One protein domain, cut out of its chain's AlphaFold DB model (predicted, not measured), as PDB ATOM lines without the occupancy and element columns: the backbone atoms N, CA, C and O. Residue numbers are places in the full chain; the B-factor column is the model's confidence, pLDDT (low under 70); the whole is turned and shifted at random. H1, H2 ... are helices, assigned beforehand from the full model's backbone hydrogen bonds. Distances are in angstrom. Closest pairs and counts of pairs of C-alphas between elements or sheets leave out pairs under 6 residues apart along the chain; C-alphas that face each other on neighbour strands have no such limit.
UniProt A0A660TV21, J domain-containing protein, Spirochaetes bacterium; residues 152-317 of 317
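What this domain is: This is residues 152 to 317 of the 317 residues of the protein "J domain-containing protein" of Spirochaetes bacterium (UniProt A0A660TV21). Start from the longest helix, H3: it packs with H1 and H4 as one group of three helices, and H5, H6 and H7 make a second. H4 packs on H7 to join the groups, while the last residues of H5 meet H1 at a steep angle and short H2 sits at the corner where H3 begins. The six longer helices form an up and down bundle, each running against the one before it in the chain. You have 166 printed residues with seven helices, H1 to H7 in chain order, and no named strand; the class is all helix. The whole is compact, with a radius of gyration of the C-alphas of 16.5 A and spans of 50 by 38 by 30 A.

Where its parts are: Find C-alpha 180 at (-49.038, -2.928, 31.456); from there H3, residues 180 to 204, runs 36.1 A. Before it come H1, residues 152 to 168 and 23.8 A, beginning at C-alpha 152 at (-61.826, 14.130, 2.447), and H2, residues 174 to 177. After it come H4, residues 210 to 231, 32.1 A; H5, residues 242 to 263, 31.1 A; and H6, residues 271 to 291, 30.3 A. H7, residues 298 to 315, is 25.8 A long and ends at C-alpha 315 at (-49.470, 13.605, 1.927).

How they stand to each other: Begin at H3, whose residues 197 to 204 alone touch H4; the two form a helical hairpin, opposite ways at a shallow tilt of 25 degrees, and their closest C-alphas, of Ala 204 and Ser 216, are 5.0 A apart. With residues 189 to 200 alone H3 touches H1, closest at the C-alphas of Thr 162 and Tyr 193, 7.1 A. H2 and H3 only just touch, only at the corner, with 3 pairs of C-alphas within 8 A, the closest being Arg 177 and Lys 183, 5.1 A. Look next at Tyr 218 and Ala 314: their C-alphas, 4.8 A apart, are the closest of H4 and H7, which touch at a shallow tilt of 32 degrees, opposite ways. H6 and H7 form a hairpin, closest at the C-alphas of Tyr 285 and Ala 301, 5.9 A; H5 and H6 form another, at Ala 251 and Gly 284, 4.9 A. H5 touches H1 with residues 259 to 263 alone, at a steep tilt of 49 degrees; the C-alphas of Glu 164 and Phe 263 come closest, at 5.0 A. H3 and H6 are among the pairs that stay apart. Every O i to N i+4 pair is within hydrogen-bond range in H1, H5 and H7, against 20 of 21 in H3, 17 of 18 in H4 and 16 of 17 in H6; H2 is too short for such a pair.

The domain as a whole: The two C-alphas farthest apart are those of Lys 208 and Lys 238, 52.0 A. The printed part has no cut and no long link; H4 to H5, with 10 residues between them, is a short link. The mean pLDDT of the printed part is 87.6; look for values under 70 at residues 236 to 239 and 266 to 268.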
ATOM      1  N   TYR A 152     -63.248  14.448   2.402       92.88
ATOM      2  CA  TYR A 152     -61.826  14.130   2.447       92.88
ATOM      3  C   TYR A 152     -61.080  14.930   3.524       92.88
ATOM      4  O   TYR A 152     -60.279  14.357   4.250       92.88
ATOM      5  N   GLU A 153     -61.365  16.224   3.692       92.75
ATOM      6  CA  GLU A 153     -60.763  17.060   4.741       92.75
ATOM      7  C   GLU A 153     -61.088  16.534   6.150       92.75
ATOM      8  O   GLU A 153     -60.213  16.517   7.014       92.75
ATOM      9  N   ILE A 154     -62.314  16.047   6.380       93.69
ATOM     10  CA  ILE A 154     -62.699  15.404   7.646       93.69
ATOM     11  C   ILE A 154     -61.901  14.113   7.867       93.69
ATOM     12  O   ILE A 154     -61.350  13.914   8.952       93.69
ATOM     13  N   LEU A 155     -61.809  13.255   6.845       94.00
ATOM     14  CA  LEU A 155     -61.038  12.010   6.905       94.00
ATOM     15  C   LEU A 155     -59.549  12.281   7.171       94.00
ATOM     16  O   LEU A 155     -58.945  11.648   8.039       94.00
ATOM     17  N   LEU A 156     -58.973  13.255   6.466       92.88
ATOM     18  CA  LEU A 156     -57.586  13.672   6.628       92.88
ATOM     19  C   LEU A 156     -57.343  14.213   8.038       92.88
ATOM     20  O   LEU A 156     -56.396  13.793   8.691       92.88
ATOM     21  N   LYS A 157     -58.222  15.082   8.549       93.06
ATOM     22  CA  LYS A 157     -58.120  15.609   9.915       93.06
ATOM     23  C   LYS A 157     -58.160  14.493  10.958       93.06
ATOM     24  O   LYS A 157     -57.352  14.496  11.880       93.06
ATOM     25  N   HIS A 158     -59.081  13.540  10.815       94.38
ATOM     26  CA  HIS A 158     -59.155  12.406  11.733       94.38
ATOM     27  C   HIS A 158     -57.878  11.560  11.673       94.38
ATOM     28  O   HIS A 158     -57.335  11.216  12.717       94.38
ATOM     29  N   THR A 159     -57.351  11.328  10.468       93.88
ATOM     30  CA  THR A 159     -56.079  10.626  10.262       93.88
ATOM     31  C   THR A 159     -54.918  11.341  10.947       93.88
ATOM     32  O   THR A 159     -54.195  10.714  11.715       93.88
ATOM     33  N   MET A 160     -54.768  12.652  10.734       91.12
ATOM     34  CA  MET A 160     -53.704  13.449  11.354       91.12
ATOM     35  C   MET A 160     -53.766  13.379  12.882       91.12
ATOM     36  O   MET A 160     -52.747  13.123  13.513       91.12
ATOM     37  N   ASN A 161     -54.957  13.513  13.472       91.56
ATOM     38  CA  ASN A 161     -55.135  13.441  14.923       91.56
ATOM     39  C   ASN A 161     -54.805  12.048  15.490       91.56
ATOM     40  O   ASN A 161     -54.196  11.942  16.554       91.56
ATOM     41  N   THR A 162     -55.209  10.981  14.795       93.12
ATOM     42  CA  THR A 162     -54.894   9.603  15.198       93.12
ATOM     43  C   THR A 162     -53.382   9.369  15.173       93.12
ATOM     44  O   THR A 162     -52.826   8.870  16.151       93.12
ATOM     45  N   MET A 163     -52.697   9.799  14.109       91.31
ATOM     46  CA  MET A 163     -51.237   9.680  14.000       91.31
ATOM     47  C   MET A 163     -50.504  10.541  15.029       91.31
ATOM     48  O   MET A 163     -49.557  10.071  15.654       91.31
ATOM     49  N   GLU A 164     -50.953  11.775  15.262       89.38
ATOM     50  CA  GLU A 164     -50.403  12.631  16.316       89.38
ATOM     51  C   GLU A 164     -50.468  11.918  17.672       89.38
ATOM     52  O   GLU A 164     -49.465  11.849  18.379       89.38
ATOM     53  N   GLY A 165     -51.620  11.333  18.020       88.75
ATOM     54  CA  GLY A 165     -51.793  10.571  19.256       88.75
ATOM     55  C   GLY A 165     -50.812   9.402  19.379       88.75
ATOM     56  O   GLY A 165     -50.210   9.223  20.437       88.75
ATOM     57  N   PHE A 166     -50.595   8.655  18.294       90.75
ATOM     58  CA  PHE A 166     -49.631   7.552  18.253       90.75
ATOM     59  C   PHE A 166     -48.205   8.008  18.579       90.75
ATOM     60  O   PHE A 166     -47.538   7.453  19.458       90.75
ATOM     61  N   PHE A 167     -47.742   9.051  17.891       88.31
ATOM     62  CA  PHE A 167     -46.380   9.555  18.033       88.31
ATOM     63  C   PHE A 167     -46.168  10.287  19.362       88.31
ATOM     64  O   PHE A 167     -45.166  10.049  20.037       88.31
ATOM     65  N   ARG A 168     -47.131  11.108  19.790       87.69
ATOM     66  CA  ARG A 168     -47.072  11.877  21.041       87.69
ATOM     67  C   ARG A 168     -47.069  10.989  22.283       87.69
ATOM     68  O   ARG A 168     -46.375  11.305  23.243       87.69
ATOM     69  N   ASN A 169     -47.792   9.870  22.251       88.62
ATOM     70  CA  ASN A 169     -47.814   8.890  23.340       88.62
ATOM     71  C   ASN A 169     -46.661   7.871  23.262       88.62
ATOM     72  O   ASN A 169     -46.654   6.902  24.017       88.62
ATOM     73  N   ASN A 170     -45.688   8.075  22.364       87.56
ATOM     74  CA  ASN A 170     -44.529   7.198  22.189       87.56
ATOM     75  C   ASN A 170     -44.903   5.735  21.856       87.56
ATOM     76  O   ASN A 170     -44.184   4.801  22.210       87.56
ATOM     77  N   LEU A 171     -46.029   5.522  21.161       89.12
ATOM     78  CA  LEU A 171     -46.523   4.185  20.806       89.12
ATOM     79  C   LEU A 171     -45.740   3.538  19.650       89.12
ATOM     80  O   LEU A 171     -45.929   2.356  19.378       89.12
ATOM     81  N   HIS A 172     -44.848   4.276  18.987       85.50
ATOM     82  CA  HIS A 172     -43.896   3.724  18.015       85.50
ATOM     83  C   HIS A 172     -42.808   2.881  18.698       85.50
ATOM     84  O   HIS A 172     -42.297   1.927  18.120       85.50
ATOM     85  N   ASN A 173     -42.494   3.168  19.965       85.75
ATOM     86  CA  ASN A 173     -41.509   2.408  20.714       85.75
ATOM     87  C   ASN A 173     -42.106   1.084  21.218       85.75
ATOM     88  O   ASN A 173     -42.844   1.049  22.205       85.75
ATOM     89  N   GLN A 174     -41.746  -0.026  20.572       80.75
ATOM     90  CA  GLN A 174     -42.282  -1.346  20.908       80.75
ATOM     91  C   GLN A 174     -42.052  -1.737  22.378       80.75
ATOM     92  O   GLN A 174     -42.992  -2.169  23.046       80.75
ATOM     93  N   ARG A 175     -40.849  -1.503  22.922       82.69
ATOM     94  CA  ARG A 175     -40.530  -1.811  24.332       82.69
ATOM     95  C   ARG A 175     -41.398  -1.023  25.312       82.69
ATOM     96  O   ARG A 175     -41.614  -1.442  26.447       82.69
ATOM     97  N   PHE A 176     -41.857   0.157  24.903       83.12
ATOM     98  CA  PHE A 176     -42.736   0.979  25.719       83.12
ATOM     99  C   PHE A 176     -44.164   0.428  25.746       83.12
ATOM    100  O   PHE A 176     -44.771   0.403  26.817       83.12
ATOM    101  N   ARG A 177     -44.662  -0.083  24.612       84.75
ATOM    102  CA  ARG A 177     -46.001  -0.687  24.483       84.75
ATOM    103  C   ARG A 177     -46.196  -1.957  25.305       84.75
ATOM    104  O   ARG A 177     -47.307  -2.236  25.732       84.75
ATOM    105  N   GLU A 178     -45.128  -2.704  25.561       81.25
ATOM    106  CA  GLU A 178     -45.187  -3.948  26.344       81.25
ATOM    107  C   GLU A 178     -45.461  -3.712  27.845       81.25
ATOM    108  O   GLU A 178     -45.796  -4.645  28.574       81.25
ATOM    109  N   ARG A 179     -45.362  -2.466  28.334       89.00
ATOM    110  CA  ARG A 179     -45.641  -2.126  29.741       89.00
ATOM    111  C   ARG A 179     -47.151  -2.181  30.028       89.00
ATOM    112  O   ARG A 179     -47.910  -1.644  29.226       89.00
ATOM    113  N   PRO A 180     -47.611  -2.689  31.193       88.25
ATOM    114  CA  PRO A 180     -49.038  -2.928  31.456       88.25
ATOM    115  C   PRO A 180     -49.971  -1.739  31.177       88.25
ATOM    116  O   PRO A 180     -50.971  -1.887  30.483       88.25
ATOM    117  N   TYR A 181     -49.623  -0.543  31.665       88.56
ATOM    118  CA  TYR A 181     -50.413   0.673  31.433       88.56
ATOM    119  C   TYR A 181     -50.400   1.121  29.962       88.56
ATOM    120  O   TYR A 181     -51.426   1.514  29.414       88.56
ATOM    121  N   MET A 182     -49.244   1.025  29.304       91.25
ATOM    122  CA  MET A 182     -49.089   1.452  27.910       91.25
ATOM    123  C   MET A 182     -49.747   0.488  26.932       91.25
ATOM    124  O   MET A 182     -50.228   0.927  25.891       91.25
ATOM    125  N   LYS A 183     -49.833  -0.795  27.288       89.62
ATOM    126  CA  LYS A 183     -50.584  -1.789  26.530       89.62
ATOM    127  C   LYS A 183     -52.053  -1.391  26.411       89.62
ATOM    128  O   LYS A 183     -52.560  -1.318  25.304       89.62
ATOM    129  N   SER A 184     -52.692  -1.007  27.519       91.25
ATOM    130  CA  SER A 184     -54.085  -0.538  27.494       91.25
ATOM    131  C   SER A 184     -54.280   0.703  26.614       91.25
ATOM    132  O   SER A 184     -55.275   0.788  25.902       91.25
ATOM    133  N   ILE A 185     -53.336   1.652  26.631       92.06
ATOM    134  CA  ILE A 185     -53.383   2.837  25.757       92.06
ATOM    135  C   ILE A 185     -53.233   2.438  24.287       92.06
ATOM    136  O   ILE A 185     -53.893   3.006  23.416       92.06
ATOM    137  N   PHE A 186     -52.344   1.487  24.002       92.94
ATOM    138  CA  PHE A 186     -52.138   0.980  22.656       92.94
ATOM    139  C   PHE A 186     -53.374   0.237  22.141       92.94
ATOM    140  O   PHE A 186     -53.788   0.495  21.017       92.94
ATOM    141  N   ASP A 187     -54.012  -0.587  22.969       92.25
ATOM    142  CA  ASP A 187     -55.247  -1.294  22.622       92.25
ATOM    143  C   ASP A 187     -56.378  -0.291  22.296       92.25
ATOM    144  O   ASP A 187     -56.991  -0.368  21.232       92.25
ATOM    145  N   GLU A 188     -56.570   0.750  23.119       93.38
ATOM    146  CA  GLU A 188     -57.554   1.821  22.855       93.38
ATOM    147  C   GLU A 188     -57.210   2.645  21.592       93.38
ATOM    148  O   GLU A 188     -58.078   3.190  20.900       93.38
ATOM    149  N   PHE A 189     -55.921   2.808  21.283       94.62
ATOM    150  CA  PHE A 189     -55.487   3.398  20.019       94.62
ATOM    151  C   PHE A 189     -55.860   2.496  18.836       94.62
ATOM    152  O   PHE A 189     -56.403   3.002  17.853       94.62
ATOM    153  N   MET A 190     -55.608   1.190  18.939       95.12
ATOM    154  CA  MET A 190     -55.869   0.218  17.878       95.12
ATOM    155  C   MET A 190     -57.360   0.120  17.550       95.12
ATOM    156  O   MET A 190     -57.709   0.194  16.376       95.12
ATOM    157  N   GLU A 191     -58.245   0.100  18.547       95.00
ATOM    158  CA  GLU A 191     -59.701   0.120  18.318       95.00
ATOM    159  C   GLU A 191     -60.138   1.344  17.493       95.00
ATOM    160  O   GLU A 191     -60.888   1.248  16.515       95.00
ATOM    161  N   ARG A 192     -59.626   2.531  17.845       95.19
ATOM    162  CA  ARG A 192     -59.900   3.773  17.101       95.19
ATOM    163  C   ARG A 192     -59.293   3.744  15.700       95.19
ATOM    164  O   ARG A 192     -59.889   4.274  14.759       95.19
ATOM    165  N   TYR A 193     -58.113   3.150  15.568       96.44
ATOM    166  CA  TYR A 193     -57.399   3.024  14.308       96.44
ATOM    167  C   TYR A 193     -58.133   2.112  13.325       96.44
ATOM    168  O   TYR A 193     -58.305   2.475  12.162       96.44
ATOM    169  N   GLU A 194     -58.596   0.950  13.777       95.88
ATOM    170  CA  GLU A 194     -59.335  -0.012  12.956       95.88
ATOM    171  C   GLU A 194     -60.625   0.605  12.412       95.88
ATOM    172  O   GLU A 194     -60.897   0.520  11.212       95.88
ATOM    173  N   LEU A 195     -61.354   1.347  13.252       95.62
ATOM    174  CA  LEU A 195     -62.533   2.095  12.821       95.62
ATOM    175  C   LEU A 195     -62.195   3.160  11.762       95.62
ATOM    176  O   LEU A 195     -62.957   3.363  10.812       95.62
ATOM    177  N   LEU A 196     -61.068   3.868  11.909       96.06
ATOM    178  CA  LEU A 196     -60.580   4.815  10.902       96.06
ATOM    179  C   LEU A 196     -60.232   4.095   9.591       96.06
ATOM    180  O   LEU A 196     -60.608   4.577   8.521       96.06
ATOM    181  N   LEU A 197     -59.544   2.956   9.659       95.88
ATOM    182  CA  LEU A 197     -59.139   2.172   8.495       95.88
ATOM    183  C   LEU A 197     -60.359   1.675   7.709       95.88
ATOM    184  O   LEU A 197     -60.409   1.831   6.487       95.88
ATOM    185  N   GLU A 198     -61.370   1.147   8.400       94.94
ATOM    186  CA  GLU A 198     -62.626   0.703   7.791       94.94
ATOM    187  C   GLU A 198     -63.366   1.867   7.117       94.94
ATOM    188  O   GLU A 198     -63.748   1.780   5.943       94.94
ATOM    189  N   LYS A 199     -63.501   3.003   7.815       93.38
ATOM    190  CA  LYS A 199     -64.106   4.221   7.256       93.38
ATOM    191  C   LYS A 199     -63.348   4.722   6.032       93.38
ATOM    192  O   LYS A 199     -63.976   5.075   5.036       93.38
ATOM    193  N   SER A 200     -62.016   4.731   6.082       93.56
ATOM    194  CA  SER A 200     -61.168   5.143   4.961       93.56
ATOM    195  C   SER A 200     -61.365   4.232   3.750       93.56
ATOM    196  O   SER A 200     -61.484   4.726   2.629       93.56
ATOM    197  N   LYS A 201     -61.445   2.911   3.966       93.50
ATOM    198  CA  LYS A 201     -61.690   1.922   2.908       93.50
ATOM    199  C   LYS A 201     -63.041   2.144   2.235       93.50
ATOM    200  O   LYS A 201     -63.116   2.159   1.010       93.50
ATOM    201  N   LYS A 202     -64.096   2.347   3.030       91.00
ATOM    202  CA  LYS A 202     -65.449   2.602   2.524       91.00
ATOM    203  C   LYS A 202     -65.507   3.903   1.722       91.00
ATOM    204  O   LYS A 202     -65.942   3.900   0.575       91.00
ATOM    205  N   LEU A 203     -64.987   4.993   2.289       87.44
ATOM    206  CA  LEU A 203     -65.002   6.312   1.654       87.44
ATOM    207  C   LEU A 203     -64.218   6.344   0.339       87.44
ATOM    208  O   LEU A 203     -64.641   7.029  -0.586       87.44
ATOM    209  N   ALA A 204     -63.117   5.594   0.208       81.88
ATOM    210  CA  ALA A 204     -62.356   5.516  -1.043       81.88
ATOM    211  C   ALA A 204     -63.210   5.114  -2.265       81.88
ATOM    212  O   ALA A 204     -62.913   5.562  -3.373       81.88
ATOM    213  N   GLY A 205     -64.285   4.340  -2.064       81.69
ATOM    214  CA  GLY A 205     -65.237   3.959  -3.114       81.69
ATOM    215  C   GLY A 205     -66.430   4.906  -3.306       81.69
ATOM    216  O   GLY A 205     -67.171   4.737  -4.268       81.69
ATOM    217  N   GLU A 206     -66.638   5.887  -2.423       89.31
ATOM    218  CA  GLU A 206     -67.832   6.755  -2.421       89.31
ATOM    219  C   GLU A 206     -67.600   8.138  -3.054       89.31
ATOM    220  O   GLU A 206     -68.561   8.845  -3.371       89.31
ATOM    221  N   PHE A 207     -66.339   8.542  -3.242       88.38
ATOM    222  CA  PHE A 207     -65.992   9.819  -3.870       88.38
ATOM    223  C   PHE A 207     -66.353   9.823  -5.360       88.38
ATOM    224  O   PHE A 207     -65.976   8.924  -6.111       88.38
ATOM    225  N   LYS A 208     -67.042  10.877  -5.801       86.75
ATOM    226  CA  LYS A 208     -67.451  11.084  -7.199       86.75
ATOM    227  C   LYS A 208     -66.347  11.762  -8.010       86.75
ATOM    228  O   LYS A 208     -66.195  11.495  -9.199       86.75
ATOM    229  N   SER A 209     -65.571  12.640  -7.378       86.69
ATOM    230  CA  SER A 209     -64.394  13.273  -7.966       86.69
ATOM    231  C   SER A 209     -63.238  12.281  -8.052       86.69
ATOM    232  O   SER A 209     -62.791  11.731  -7.043       86.69
ATOM    233  N   HIS A 210     -62.678  12.129  -9.255       85.38
ATOM    234  CA  HIS A 210     -61.484  11.316  -9.485       85.38
ATOM    235  C   HIS A 210     -60.303  11.748  -8.596       85.38
ATOM    236  O   HIS A 210     -59.568  10.903  -8.081       85.38
ATOM    237  N   LEU A 211     -60.132  13.058  -8.372       85.75
ATOM    238  CA  LEU A 211     -59.063  13.597  -7.530       85.75
ATOM    239  C   LEU A 211     -59.187  13.110  -6.081       85.75
ATOM    240  O   LEU A 211     -58.223  12.580  -5.530       85.75
ATOM    241  N   TYR A 212     -60.360  13.272  -5.463       90.38
ATOM    242  CA  TYR A 212     -60.570  12.886  -4.063       90.38
ATOM    243  C   TYR A 212     -60.693  11.376  -3.876       90.38
ATOM    244  O   TYR A 212     -60.213  10.861  -2.869       90.38
ATOM    245  N   SER A 213     -61.215  10.651  -4.870       90.50
ATOM    246  CA  SER A 213     -61.149   9.188  -4.901       90.50
ATOM    247  C   SER A 213     -59.694   8.705  -4.878       90.50
ATOM    248  O   SER A 213     -59.316   7.910  -4.016       90.50
ATOM    249  N   THR A 214     -58.835   9.273  -5.733       89.62
ATOM    250  CA  THR A 214     -57.401   8.939  -5.776       89.62
ATOM    251  C   THR A 214     -56.698   9.283  -4.461       89.62
ATOM    252  O   THR A 214     -55.980   8.452  -3.908       89.62
ATOM    253  N   LYS A 215     -56.932  10.485  -3.916       91.50
ATOM    254  CA  LYS A 215     -56.350  10.906  -2.632       91.50
ATOM    255  C   LYS A 215     -56.790  10.020  -1.468       91.50
ATOM    256  O   LYS A 215     -55.968   9.670  -0.626       91.50
ATOM    257  N   SER A 216     -58.067   9.645  -1.420       93.69
ATOM    258  CA  SER A 216     -58.594   8.742  -0.394       93.69
ATOM    259  C   SER A 216     -57.987   7.346  -0.503       93.69
ATOM    260  O   SER A 216     -57.605   6.760   0.507       93.69
ATOM    261  N   LYS A 217     -57.815   6.836  -1.729       94.44
ATOM    262  CA  LYS A 217     -57.132   5.563  -1.971       94.44
ATOM    263  C   LYS A 217     -55.699   5.579  -1.433       94.44
ATOM    264  O   LYS A 217     -55.328   4.660  -0.711       94.44
ATOM    265  N   TYR A 218     -54.917   6.621  -1.723       94.44
ATOM    266  CA  TYR A 218     -53.551   6.730  -1.193       94.44
ATOM    267  C   TYR A 218     -53.518   6.823   0.332       94.44
ATOM    268  O   TYR A 218     -52.666   6.200   0.962       94.44
ATOM    269  N   LEU A 219     -54.466   7.547   0.934       95.06
ATOM    270  CA  LEU A 219     -54.579   7.625   2.387       95.06
ATOM    271  C   LEU A 219     -54.896   6.255   3.004       95.06
ATOM    272  O   LEU A 219     -54.258   5.863   3.977       95.06
ATOM    273  N   TYR A 220     -55.817   5.494   2.406       96.00
ATOM    274  CA  TYR A 220     -56.119   4.123   2.823       96.00
ATOM    275  C   TYR A 220     -54.904   3.193   2.690       96.00
ATOM    276  O   TYR A 220     -54.599   2.460   3.626       96.00
ATOM    277  N   GLU A 221     -54.185   3.233   1.565       95.12
ATOM    278  CA  GLU A 221     -52.979   2.419   1.350       95.12
ATOM    279  C   GLU A 221     -51.908   2.711   2.410       95.12
ATOM    280  O   GLU A 221     -51.310   1.779   2.959       95.12
ATOM    281  N   PHE A 222     -51.699   3.991   2.732       95.25
ATOM    282  CA  PHE A 222     -50.822   4.412   3.821       95.25
ATOM    283  C   PHE A 222     -51.280   3.830   5.163       95.25
ATOM    284  O   PHE A 222     -50.496   3.144   5.815       95.25
ATOM    285  N   LEU A 223     -52.549   4.022   5.542       96.25
ATOM    286  CA  LEU A 223     -53.098   3.500   6.797       96.25
ATOM    287  C   LEU A 223     -52.963   1.971   6.893       96.25
ATOM    288  O   LEU A 223     -52.596   1.425   7.933       96.25
ATOM    289  N   ASN A 224     -53.217   1.264   5.798       94.88
ATOM    290  CA  ASN A 224     -53.108  -0.190   5.757       94.88
ATOM    291  C   ASN A 224     -51.660  -0.686   5.896       94.88
ATOM    292  O   ASN A 224     -51.433  -1.803   6.343       94.88
ATOM    293  N   SER A 225     -50.673   0.126   5.522       91.94
ATOM    294  CA  SER A 225     -49.251  -0.239   5.657       91.94
ATOM    295  C   SER A 225     -48.699   0.164   7.015       91.94
ATOM    296  O   SER A 225     -47.894  -0.548   7.602       91.94
ATOM    297  N   PHE A 226     -49.181   1.286   7.544       92.62
ATOM    298  CA  PHE A 226     -48.812   1.766   8.863       92.62
ATOM    299  C   PHE A 226     -49.240   0.791   9.959       92.62
ATOM    300  O   PHE A 226     -48.477   0.555  10.887       92.62
ATOM    301  N   ILE A 227     -50.432   0.187   9.857       89.94
ATOM    302  CA  ILE A 227     -50.877  -0.779  10.870       89.94
ATOM    303  C   ILE A 227     -49.980  -2.015  10.904       89.94
ATOM    304  O   ILE A 227     -49.639  -2.474  11.990       89.94
ATOM    305  N   PHE A 228     -49.551  -2.507   9.736       85.00
ATOM    306  CA  PHE A 228     -48.613  -3.621   9.640       85.00
ATOM    307  C   PHE A 228     -47.311  -3.288  10.368       85.00
ATOM    308  O   PHE A 228     -46.884  -4.046  11.233       85.00
ATOM    309  N   ASP A 229     -46.735  -2.118  10.095       85.81
ATOM    310  CA  ASP A 229     -45.542  -1.632  10.786       85.81
ATOM    311  C   ASP A 229     -45.754  -1.490  12.302       85.81
ATOM    312  O   ASP A 229     -44.925  -1.917  13.103       85.81
ATOM    313  N   ALA A 230     -46.903  -0.948  12.710       85.69
ATOM    314  CA  ALA A 230     -47.215  -0.726  14.110       85.69
ATOM    315  C   ALA A 230     -47.339  -2.034  14.903       85.69
ATOM    316  O   ALA A 230     -46.924  -2.049  16.056       85.69
ATOM    317  N   VAL A 231     -47.883  -3.117  14.347       86.00
ATOM    318  CA  VAL A 231     -48.082  -4.380  15.090       86.00
ATOM    319  C   VAL A 231     -46.933  -5.377  14.932       86.00
ATOM    320  O   VAL A 231     -46.831  -6.324  15.711       86.00
ATOM    321  N   THR A 232     -46.069  -5.178  13.938       83.44
ATOM    322  CA  THR A 232     -44.985  -6.110  13.625       83.44
ATOM    323  C   THR A 232     -43.886  -6.068  14.688       83.44
ATOM    324  O   THR A 232     -43.395  -5.007  15.068       83.44
ATOM    325  N   VAL A 233     -43.477  -7.251  15.154       77.50
ATOM    326  CA  VAL A 233     -42.399  -7.433  16.136       77.50
ATOM    327  C   VAL A 233     -41.099  -7.790  15.421       77.50
ATOM    328  O   VAL A 233     -41.068  -8.709  14.598       77.50
ATOM    329  N   LEU A 234     -40.016  -7.079  15.750       77.94
ATOM    330  CA  LEU A 234     -38.688  -7.379  15.215       77.94
ATOM    331  C   LEU A 234     -38.149  -8.717  15.756       77.94
ATOM    332  O   LEU A 234     -38.241  -8.973  16.960       77.94
ATOM    333  N   PRO A 235     -37.516  -9.545  14.908       70.44
ATOM    334  CA  PRO A 235     -36.875 -10.774  15.341       70.44
ATOM    335  C   PRO A 235     -35.550 -10.425  16.039       70.44
ATOM    336  O   PRO A 235     -34.578 -10.027  15.406       70.44
ATOM    337  N   TYR A 236     -35.501 -10.556  17.366       69.06
ATOM    338  CA  TYR A 236     -34.270 -10.503  18.173       69.06
ATOM    339  C   TYR A 236     -33.818 -11.947  18.498       69.06
ATOM    340  O   TYR A 236     -34.675 -12.806  18.702       69.06
ATOM    341  N   PRO A 237     -32.536 -12.259  18.777       54.88
ATOM    342  CA  PRO A 237     -31.263 -11.869  18.167       54.88
ATOM    343  C   PRO A 237     -30.402 -13.092  17.739       54.88
ATOM    344  O   PRO A 237     -29.190 -12.957  17.601       54.88
ATOM    345  N   LYS A 238     -30.956 -14.305  17.573       61.62
ATOM    346  CA  LYS A 238     -30.112 -15.489  17.279       61.62
ATOM    347  C   LYS A 238     -29.479 -15.473  15.881       61.62
ATOM    348  O   LYS A 238     -28.368 -15.969  15.739       61.62
ATOM    349  N   ASP A 239     -30.129 -14.830  14.909       67.56
ATOM    350  CA  ASP A 239     -29.728 -14.889  13.494       67.56
ATOM    351  C   ASP A 239     -29.336 -13.519  12.902       67.56
ATOM    352  O   ASP A 239     -29.042 -13.408  11.713       67.56
ATOM    353  N   VAL A 240     -29.326 -12.448  13.709       80.62
ATOM    354  CA  VAL A 240     -29.075 -11.073  13.237       80.62
ATOM    355  C   VAL A 240     -27.692 -10.595  13.676       80.62
ATOM    356  O   VAL A 240     -27.377 -10.563  14.865       80.62
ATOM    357  N   SER A 241     -26.865 -10.160  12.722       84.44
ATOM    358  CA  SER A 241     -25.558  -9.579  13.040       84.44
ATOM    359  C   SER A 241     -25.699  -8.246  13.796       84.44
ATOM    360  O   SER A 241     -26.545  -7.413  13.467       84.44
ATOM    361  N   ALA A 242     -24.818  -7.977  14.765       87.00
ATOM    362  CA  ALA A 242     -24.844  -6.718  15.521       87.00
ATOM    363  C   ALA A 242     -24.646  -5.470  14.637       87.00
ATOM    364  O   ALA A 242     -25.079  -4.375  14.991       87.00
ATOM    365  N   SER A 243     -23.964  -5.603  13.498       91.44
ATOM    366  CA  SER A 243     -23.764  -4.502  12.548       91.44
ATOM    367  C   SER A 243     -25.005  -4.252  11.691       91.44
ATOM    368  O   SER A 243     -25.390  -3.097  11.528       91.44
ATOM    369  N   SER A 244     -25.664  -5.313  11.206       91.94
ATOM    370  CA  SER A 244     -26.921  -5.182  10.458       91.94
ATOM    371  C   SER A 244     -28.042  -4.636  11.340       91.94
ATOM    372  O   SER A 244     -28.752  -3.730  10.913       91.94
ATOM    373  N   LEU A 245     -28.145  -5.094  12.591       91.25
ATOM    374  CA  LEU A 245     -29.120  -4.567  13.545       91.25
ATOM    375  C   LEU A 245     -28.925  -3.067  13.795       91.25
ATOM    376  O   LEU A 245     -29.876  -2.307  13.654       91.25
ATOM    377  N   ARG A 246     -27.695  -2.629  14.101       92.25
ATOM    378  CA  ARG A 246     -27.397  -1.210  14.360       92.25
ATOM    379  C   ARG A 246     -27.738  -0.316  13.171       92.25
ATOM    380  O   ARG A 246     -28.400   0.698  13.343       92.25
ATOM    381  N   MET A 247     -27.337  -0.713  11.964       94.25
ATOM    382  CA  MET A 247     -27.617   0.076  10.764       94.25
ATOM    383  C   MET A 247     -29.121   0.150  10.452       94.25
ATOM    384  O   MET A 247     -29.611   1.191  10.017       94.25
ATOM    385  N   TYR A 248     -29.860  -0.936  10.692       92.56
ATOM    386  CA  TYR A 248     -31.316  -0.935  10.578       92.56
ATOM    387  C   TYR A 248     -31.967  -0.015  11.623       92.56
ATOM    388  O   TYR A 248     -32.817   0.804  11.273       92.56
ATOM    389  N   GLU A 249     -31.550  -0.102  12.889       91.12
ATOM    390  CA  GLU A 249     -32.043   0.753  13.977       91.12
ATOM    391  C   GLU A 249     -31.763   2.243  13.705       91.12
ATOM    392  O   GLU A 249     -32.640   3.076  13.938       91.12
ATOM    393  N   ASP A 250     -30.608   2.584  13.124       93.75
ATOM    394  CA  ASP A 250     -30.290   3.949  12.688       93.75
ATOM    395  C   ASP A 250     -31.259   4.447  11.599       93.75
ATOM    396  O   ASP A 250     -31.742   5.584  11.659       93.75
ATOM    397  N   ALA A 251     -31.591   3.605  10.612       89.94
ATOM    398  CA  ALA A 251     -32.560   3.944   9.566       89.94
ATOM    399  C   ALA A 251     -33.981   4.129  10.136       89.94
ATOM    400  O   ALA A 251     -34.673   5.097   9.797       89.94
ATOM    401  N   VAL A 252     -34.391   3.251  11.059       90.50
ATOM    402  CA  VAL A 252     -35.652   3.371  11.809       90.50
ATOM    403  C   VAL A 252     -35.696   4.682  12.575       90.50
ATOM    404  O   VAL A 252     -36.627   5.456  12.376       90.50
ATOM    405  N   TYR A 253     -34.666   4.994  13.356       89.25
ATOM    406  CA  TYR A 253     -34.600   6.227  14.132       89.25
ATOM    407  C   TYR A 253     -34.777   7.481  13.263       89.25
ATOM    408  O   TYR A 253     -35.533   8.391  13.617       89.25
ATOM    409  N   VAL A 254     -34.112   7.538  12.102       87.12
ATOM    410  CA  VAL A 254     -34.238   8.669  11.168       87.12
ATOM    411  C   VAL A 254     -35.673   8.800  10.649       87.12
ATOM    412  O   VAL A 254     -36.225   9.904  10.670       87.12
ATOM    413  N   SER A 255     -36.286   7.694  10.218       88.38
ATOM    414  CA  SER A 255     -37.647   7.700   9.666       88.38
ATOM    415  C   SER A 255     -38.726   7.982  10.719       88.38
ATOM    416  O   SER A 255     -39.638   8.768  10.467       88.38
ATOM    417  N   GLU A 256     -38.602   7.436  11.930       88.44
ATOM    418  CA  GLU A 256     -39.529   7.685  13.038       88.44
ATOM    419  C   GLU A 256     -39.459   9.133  13.507       88.44
ATOM    420  O   GLU A 256     -40.493   9.772  13.701       88.44
ATOM    421  N   ARG A 257     -38.252   9.697  13.619       86.38
ATOM    422  CA  ARG A 257     -38.071  11.114  13.949       86.38
ATOM    423  C   ARG A 257     -38.699  12.018  12.895       86.38
ATOM    424  O   ARG A 257     -39.286  13.046  13.240       86.38
ATOM    425  N   PHE A 258     -38.581  11.649  11.623       85.94
ATOM    426  CA  PHE A 258     -39.261  12.328  10.528       85.94
ATOM    427  C   PHE A 258     -40.790  12.261  10.685       85.94
ATOM    428  O   PHE A 258     -41.436  13.309  10.693       85.94
ATOM    429  N   MET A 259     -41.360  11.069  10.878       87.38
ATOM    430  CA  MET A 259     -42.808  10.869  11.024       87.38
ATOM    431  C   MET A 259     -43.359  11.600  12.254       87.38
ATOM    432  O   MET A 259     -44.347  12.324  12.152       87.38
ATOM    433  N   TYR A 260     -42.666  11.510  13.391       86.50
ATOM    434  CA  TYR A 260     -42.962  12.288  14.592       86.50
ATOM    435  C   TYR A 260     -42.995  13.787  14.279       86.50
ATOM    436  O   TYR A 260     -43.973  14.468  14.582       86.50
ATOM    437  N   SER A 261     -41.959  14.299  13.609       83.69
ATOM    438  CA  SER A 261     -41.871  15.717  13.251       83.69
ATOM    439  C   SER A 261     -42.990  16.151  12.306       83.69
ATOM    440  O   SER A 261     -43.433  17.289  12.391       83.69
ATOM    441  N   PHE A 262     -43.452  15.278  11.412       86.69
ATOM    442  CA  PHE A 262     -44.553  15.580  10.503       86.69
ATOM    443  C   PHE A 262     -45.911  15.602  11.218       86.69
ATOM    444  O   PHE A 262     -46.682  16.541  11.037       86.69
ATOM    445  N   PHE A 263     -46.206  14.592  12.042       86.12
ATOM    446  CA  PHE A 263     -47.521  14.445  12.673       86.12
ATOM    447  C   PHE A 263     -47.689  15.238  13.972       86.12
ATOM    448  O   PHE A 263     -48.820  15.501  14.364       86.12
ATOM    449  N   SER A 264     -46.601  15.613  14.653       77.81
ATOM    450  CA  SER A 264     -46.651  16.307  15.954       77.81
ATOM    451  C   SER A 264     -46.413  17.817  15.881       77.81
ATOM    452  O   SER A 264     -46.478  18.496  16.907       77.81
ATOM    453  N   GLN A 265     -46.123  18.374  14.703       73.38
ATOM    454  CA  GLN A 265     -45.929  19.817  14.569       73.38
ATOM    455  C   GLN A 265     -47.254  20.575  14.503       73.38
ATOM    456  O   GLN A 265     -48.163  20.228  13.756       73.38
ATOM    457  N   LYS A 266     -47.332  21.663  15.278       62.84
ATOM    458  CA  LYS A 266     -48.466  22.598  15.258       62.84
ATOM    459  C   LYS A 266     -48.430  23.543  14.057       62.84
ATOM    460  O   LYS A 266     -49.470  24.061  13.662       62.84
ATOM    461  N   GLU A 267     -47.242  23.777  13.503       68.00
ATOM    462  CA  GLU A 267     -47.011  24.677  12.375       68.00
ATOM    463  C   GLU A 267     -46.705  23.895  11.096       68.00
ATOM    464  O   GLU A 267     -46.186  22.780  11.123       68.00
ATOM    465  N   ALA A 268     -47.037  24.491   9.952       65.12
ATOM    466  CA  ALA A 268     -46.802  23.871   8.659       65.12
ATOM    467  C   ALA A 268     -45.298  23.839   8.335       65.12
ATOM    468  O   ALA A 268     -44.681  24.876   8.093       65.12
ATOM    469  N   VAL A 269     -44.716  22.639   8.262       71.06
ATOM    470  CA  VAL A 269     -43.346  22.458   7.765       71.06
ATOM    471  C   VAL A 269     -43.303  22.765   6.263       71.06
ATOM    472  O   VAL A 269     -44.140  22.256   5.510       71.06
ATOM    473  N   PRO A 270     -42.312  23.529   5.770       79.38
ATOM    474  CA  PRO A 270     -42.130  23.728   4.339       79.38
ATOM    475  C   PRO A 270     -41.989  22.393   3.598       79.38
ATOM    476  O   PRO A 270     -41.135  21.572   3.935       79.38
ATOM    477  N   LYS A 271     -42.770  22.198   2.526       75.12
ATOM    478  CA  LYS A 271     -42.771  20.961   1.718       75.12
ATOM    479  C   LYS A 271     -41.366  20.513   1.295       75.12
ATOM    480  O   LYS A 271     -41.080  19.321   1.302       75.12
ATOM    481  N   LYS A 272     -40.476  21.459   0.967       77.50
ATOM    482  CA  LYS A 272     -39.075  21.181   0.603       77.50
ATOM    483  C   LYS A 272     -38.324  20.447   1.722       77.50
ATOM    484  O   LYS A 272     -37.666  19.452   1.444       77.50
ATOM    485  N   SER A 273     -38.477  20.896   2.965       84.44
ATOM    486  CA  SER A 273     -37.836  20.283   4.130       84.44
ATOM    487  C   SER A 273     -38.388  18.883   4.405       84.44
ATOM    488  O   SER A 273     -37.623  17.965   4.682       84.44
ATOM    489  N   ILE A 274     -39.706  18.685   4.259       81.69
ATOM    490  CA  ILE A 274     -40.341  17.362   4.415       81.69
ATOM    491  C   ILE A 274     -39.801  16.376   3.369       81.69
ATOM    492  O   ILE A 274     -39.460  15.244   3.701       81.69
ATOM    493  N   MET A 275     -39.678  16.812   2.112       83.31
ATOM    494  CA  MET A 275     -39.140  15.986   1.025       83.31
ATOM    495  C   MET A 275     -37.680  15.579   1.260       83.31
ATOM    496  O   MET A 275     -37.301  14.453   0.947       83.31
ATOM    497  N   GLU A 276     -36.859  16.470   1.817       87.50
ATOM    498  CA  GLU A 276     -35.460  16.175   2.139       87.50
ATOM    499  C   GLU A 276     -35.337  15.138   3.266       87.50
ATOM    500  O   GLU A 276     -34.557  14.191   3.156       87.50
ATOM    501  N   LEU A 277     -36.163  15.261   4.310       87.50
ATOM    502  CA  LEU A 277     -36.225  14.294   5.409       87.50
ATOM    503  C   LEU A 277     -36.729  12.919   4.950       87.50
ATOM    504  O   LEU A 277     -36.157  11.896   5.332       87.50
ATOM    505  N   LEU A 278     -37.750  12.887   4.089       85.31
ATOM    506  CA  LEU A 278     -38.243  11.654   3.479       85.31
ATOM    507  C   LEU A 278     -37.146  10.974   2.649       85.31
ATOM    508  O   LEU A 278     -36.893   9.785   2.821       85.31
ATOM    509  N   LYS A 279     -36.450  11.735   1.793       87.62
ATOM    510  CA  LYS A 279     -35.348  11.213   0.975       87.62
ATOM    511  C   LYS A 279     -34.230  10.638   1.841       87.62
ATOM    512  O   LYS A 279     -33.733   9.554   1.566       87.62
ATOM    513  N   ARG A 280     -33.854  11.338   2.915       90.25
ATOM    514  CA  ARG A 280     -32.855  10.848   3.874       90.25
ATOM    515  C   ARG A 280     -33.288   9.537   4.535       90.25
ATOM    516  O   ARG A 280     -32.446   8.665   4.720       90.25
ATOM    517  N   SER A 281     -34.571   9.407   4.870       90.94
ATOM    518  CA  SER A 281     -35.132   8.193   5.477       90.94
ATOM    519  C   SER A 281     -35.062   7.004   4.516       90.94
ATOM    520  O   SER A 281     -34.546   5.954   4.888       90.94
ATOM    521  N   LEU A 282     -35.491   7.189   3.263       87.38
ATOM    522  CA  LEU A 282     -35.420   6.160   2.216       87.38
ATOM    523  C   LEU A 282     -33.977   5.716   1.943       87.38
ATOM    524  O   LEU A 282     -33.687   4.523   1.977       87.38
ATOM    525  N   ASN A 283     -33.054   6.671   1.786       87.81
ATOM    526  CA  ASN A 283     -31.637   6.378   1.553       87.81
ATOM    527  C   ASN A 283     -31.023   5.498   2.657       87.81
ATOM    528  O   ASN A 283     -30.150   4.684   2.369       87.81
ATOM    529  N   GLY A 284     -31.449   5.666   3.916       88.06
ATOM    530  CA  GLY A 284     -30.973   4.843   5.031       88.06
ATOM    531  C   GLY A 284     -31.323   3.366   4.845       88.06
ATOM    532  O   GLY A 284     -30.456   2.503   4.982       88.06
ATOM    533  N   TYR A 285     -32.568   3.082   4.458       90.81
ATOM    534  CA  TYR A 285     -33.024   1.719   4.183       90.81
ATOM    535  C   TYR A 285     -32.418   1.140   2.902       90.81
ATOM    536  O   TYR A 285     -31.988  -0.008   2.906       90.81
ATOM    537  N   GLU A 286     -32.301   1.922   1.830       86.75
ATOM    538  CA  GLU A 286     -31.634   1.475   0.598       86.75
ATOM    539  C   GLU A 286     -30.164   1.110   0.847       86.75
ATOM    540  O   GLU A 286     -29.673   0.083   0.373       86.75
ATOM    541  N   MET A 287     -29.454   1.927   1.633       91.75
ATOM    542  CA  MET A 287     -28.076   1.642   2.019       91.75
ATOM    543  C   MET A 287     -28.003   0.362   2.858       91.75
ATOM    544  O   MET A 287     -27.088  -0.439   2.657       91.75
ATOM    545  N   PHE A 288     -28.963   0.145   3.761       93.56
ATOM    546  CA  PHE A 288     -29.064  -1.076   4.556       93.56
ATOM    547  C   PHE A 288     -29.254  -2.312   3.665       93.56
ATOM    548  O   PHE A 288     -28.453  -3.241   3.760       93.56
ATOM    549  N   LEU A 289     -30.228  -2.289   2.750       85.69
ATOM    550  CA  LEU A 289     -30.504  -3.388   1.815       85.69
ATOM    551  C   LEU A 289     -29.289  -3.718   0.938       85.69
ATOM    552  O   LEU A 289     -28.984  -4.884   0.706       85.69
ATOM    553  N   LYS A 290     -28.546  -2.696   0.498       90.00
ATOM    554  CA  LYS A 290     -27.313  -2.875  -0.279       90.00
ATOM    555  C   LYS A 290     -26.169  -3.480   0.541       90.00
ATOM    556  O   LYS A 290     -25.352  -4.217  -0.003       90.00
ATOM    557  N   THR A 291     -26.069  -3.121   1.819       94.50
ATOM    558  CA  THR A 291     -24.960  -3.534   2.695       94.50
ATOM    559  C   THR A 291     -25.189  -4.925   3.282       94.50
ATOM    560  O   THR A 291     -24.233  -5.676   3.463       94.50
ATOM    561  N   PHE A 292     -26.446  -5.282   3.558       93.81
ATOM    562  CA  PHE A 292     -26.831  -6.541   4.195       93.81
ATOM    563  C   PHE A 292     -27.969  -7.251   3.431       93.81
ATOM    564  O   PHE A 292     -29.062  -7.408   3.983       93.81
ATOM    565  N   PRO A 293     -27.730  -7.702   2.185       87.62
ATOM    566  CA  PRO A 293     -28.763  -8.305   1.337       87.62
ATOM    567  C   PRO A 293     -29.319  -9.628   1.885       87.62
ATOM    568  O   PRO A 293     -30.471  -9.948   1.636       87.62
ATOM    569  N   ASP A 294     -28.541 -10.366   2.683       90.12
ATOM    570  CA  ASP A 294     -28.961 -11.648   3.274       90.12
ATOM    571  C   ASP A 294     -29.454 -11.504   4.728       90.12
ATOM    572  O   ASP A 294     -29.553 -12.479   5.473       90.12
ATOM    573  N   SER A 295     -29.718 -10.274   5.184       89.81
ATOM    574  CA  SER A 295     -30.154 -10.023   6.561       89.81
ATOM    575  C   SER A 295     -31.578 -10.540   6.809       89.81
ATOM    576  O   SER A 295     -32.474 -10.236   6.018       89.81
ATOM    577  N   PRO A 296     -31.863 -11.152   7.976       89.00
ATOM    578  CA  PRO A 296     -33.235 -11.474   8.386       89.00
ATOM    579  C   PRO A 296     -34.162 -10.252   8.518       89.00
ATOM    580  O   PRO A 296     -35.373 -10.403   8.650       89.00
ATOM    581  N   LEU A 297     -33.604  -9.035   8.508       89.69
ATOM    582  CA  LEU A 297     -34.347  -7.775   8.606       89.69
ATOM    583  C   LEU A 297     -34.779  -7.206   7.239       89.69
ATOM    584  O   LEU A 297     -35.385  -6.136   7.202       89.69
ATOM    585  N   LEU A 298     -34.465  -7.876   6.125       87.50
ATOM    586  CA  LEU A 298     -34.726  -7.367   4.772       87.50
ATOM    587  C   LEU A 298     -36.208  -7.038   4.544       87.50
ATOM    588  O   LEU A 298     -36.533  -5.913   4.176       87.50
ATOM    589  N   THR A 299     -37.106  -7.966   4.875       84.75
ATOM    590  CA  THR A 299     -38.561  -7.784   4.721       84.75
ATOM    591  C   THR A 299     -39.105  -6.614   5.546       84.75
ATOM    592  O   THR A 299     -40.027  -5.920   5.125       84.75
ATOM    593  N   TYR A 300     -38.509  -6.349   6.710       88.38
ATOM    594  CA  TYR A 300     -38.878  -5.232   7.579       88.38
ATOM    595  C   TYR A 300     -38.410  -3.896   6.992       88.38
ATOM    596  O   TYR A 300     -39.152  -2.915   7.008       88.38
ATOM    597  N   ALA A 301     -37.198  -3.858   6.430       87.31
ATOM    598  CA  ALA A 301     -36.689  -2.683   5.727       87.31
ATOM    599  C   ALA A 301     -37.517  -2.371   4.468       87.31
ATOM    600  O   ALA A 301     -37.864  -1.213   4.241       87.31
ATOM    601  N   GLU A 302     -37.900  -3.387   3.693       85.44
ATOM    602  CA  GLU A 302     -38.786  -3.233   2.531       85.44
ATOM    603  C   GLU A 302     -40.170  -2.706   2.929       85.44
ATOM    604  O   GLU A 302     -40.660  -1.751   2.325       85.44
ATOM    605  N   ALA A 303     -40.768  -3.242   3.997       85.44
ATOM    606  CA  ALA A 303     -42.048  -2.753   4.512       85.44
ATOM    607  C   ALA A 303     -41.974  -1.281   4.962       85.44
ATOM    608  O   ALA A 303     -42.905  -0.506   4.725       85.44
ATOM    609  N   LYS A 304     -40.853  -0.857   5.566       88.94
ATOM    610  CA  LYS A 304     -40.611   0.551   5.924       88.94
ATOM    611  C   LYS A 304     -40.478   1.445   4.690       88.94
ATOM    612  O   LYS A 304     -41.040   2.541   4.683       88.94
ATOM    613  N   ILE A 305     -39.784   0.995   3.643       86.94
ATOM    614  CA  ILE A 305     -39.710   1.717   2.363       86.94
ATOM    615  C   ILE A 305     -41.112   1.873   1.773       86.94
ATOM    616  O   ILE A 305     -41.523   2.991   1.460       86.94
ATOM    617  N   GLU A 306     -41.882   0.788   1.699       87.00
ATOM    618  CA  GLU A 306     -43.248   0.806   1.173       87.00
ATOM    619  C   GLU A 306     -44.151   1.770   1.963       87.00
ATOM    620  O   GLU A 306     -44.914   2.548   1.378       87.00
ATOM    621  N   LEU A 307     -44.034   1.784   3.294       89.62
ATOM    622  CA  LEU A 307     -44.731   2.737   4.156       89.62
ATOM    623  C   LEU A 307     -44.371   4.192   3.811       89.62
ATOM    624  O   LEU A 307     -45.267   5.029   3.676       89.62
ATOM    625  N   LEU A 308     -43.083   4.500   3.644       87.62
ATOM    626  CA  LEU A 308     -42.594   5.841   3.300       87.62
ATOM    627  C   LEU A 308     -43.027   6.281   1.891       87.62
ATOM    628  O   LEU A 308     -43.385   7.443   1.679       87.62
ATOM    629  N   GLU A 309     -43.069   5.365   0.925       88.25
ATOM    630  CA  GLU A 309     -43.598   5.643  -0.412       88.25
ATOM    631  C   GLU A 309     -45.101   5.939  -0.388       88.25
ATOM    632  O   GLU A 309     -45.581   6.866  -1.053       88.25
ATOM    633  N   LYS A 310     -45.868   5.173   0.391       91.38
ATOM    634  CA  LYS A 310     -47.310   5.397   0.549       91.38
ATOM    635  C   LYS A 310     -47.591   6.688   1.306       91.38
ATOM    636  O   LYS A 310     -48.500   7.421   0.920       91.38
ATOM    637  N   PHE A 311     -46.763   7.033   2.291       90.25
ATOM    638  CA  PHE A 311     -46.781   8.345   2.931       90.25
ATOM    639  C   PHE A 311     -46.608   9.469   1.897       90.25
ATOM    640  O   PHE A 311     -47.414  10.399   1.850       90.25
ATOM    641  N   TYR A 312     -45.607   9.373   1.016       87.56
ATOM    642  CA  TYR A 312     -45.386  10.371  -0.036       87.56
ATOM    643  C   TYR A 312     -46.630  10.570  -0.907       87.56
ATOM    644  O   TYR A 312     -47.056  11.704  -1.137       87.56
ATOM    645  N   ARG A 313     -47.246   9.471  -1.356       88.19
ATOM    646  CA  ARG A 313     -48.458   9.514  -2.187       88.19
ATOM    647  C   ARG A 313     -49.654  10.108  -1.448       88.19
ATOM    648  O   ARG A 313     -50.441  10.814  -2.068       88.19
ATOM    649  N   ALA A 314     -49.793   9.823  -0.157       87.56
ATOM    650  CA  ALA A 314     -50.921  10.280   0.645       87.56
ATOM    651  C   ALA A 314     -50.834  11.770   1.017       87.56
ATOM    652  O   ALA A 314     -51.861  12.447   1.031       87.56
ATOM    653  N   PHE A 315     -49.632  12.284   1.306       84.31
ATOM    654  CA  PHE A 315     -49.470  13.605   1.927       84.31
ATOM    655  C   PHE A 315     -48.715  14.637   1.081       84.31
ATOM    656  O   PHE A 315     -48.869  15.836   1.318       84.31
ATOM    657  N   LEU A 316     -47.890  14.216   0.116       79.69
ATOM    658  CA  LEU A 316     -46.970  15.114  -0.599       79.69
ATOM    659  C   LEU A 316     -47.174  15.156  -2.119       79.69
ATOM    660  O   LEU A 316     -46.678  16.097  -2.755       79.69
ATOM    661  N   ARG A 317     -47.888  14.183  -2.689       73.88
ATOM    662  CA  ARG A 317     -48.288  14.138  -4.100       73.88
ATOM    663  C   ARG A 317     -49.561  14.946  -4.336       73.88
ATOM    664  O   ARG A 317     -49.555  15.719  -5.316       73.88
TER     665      ARG A 317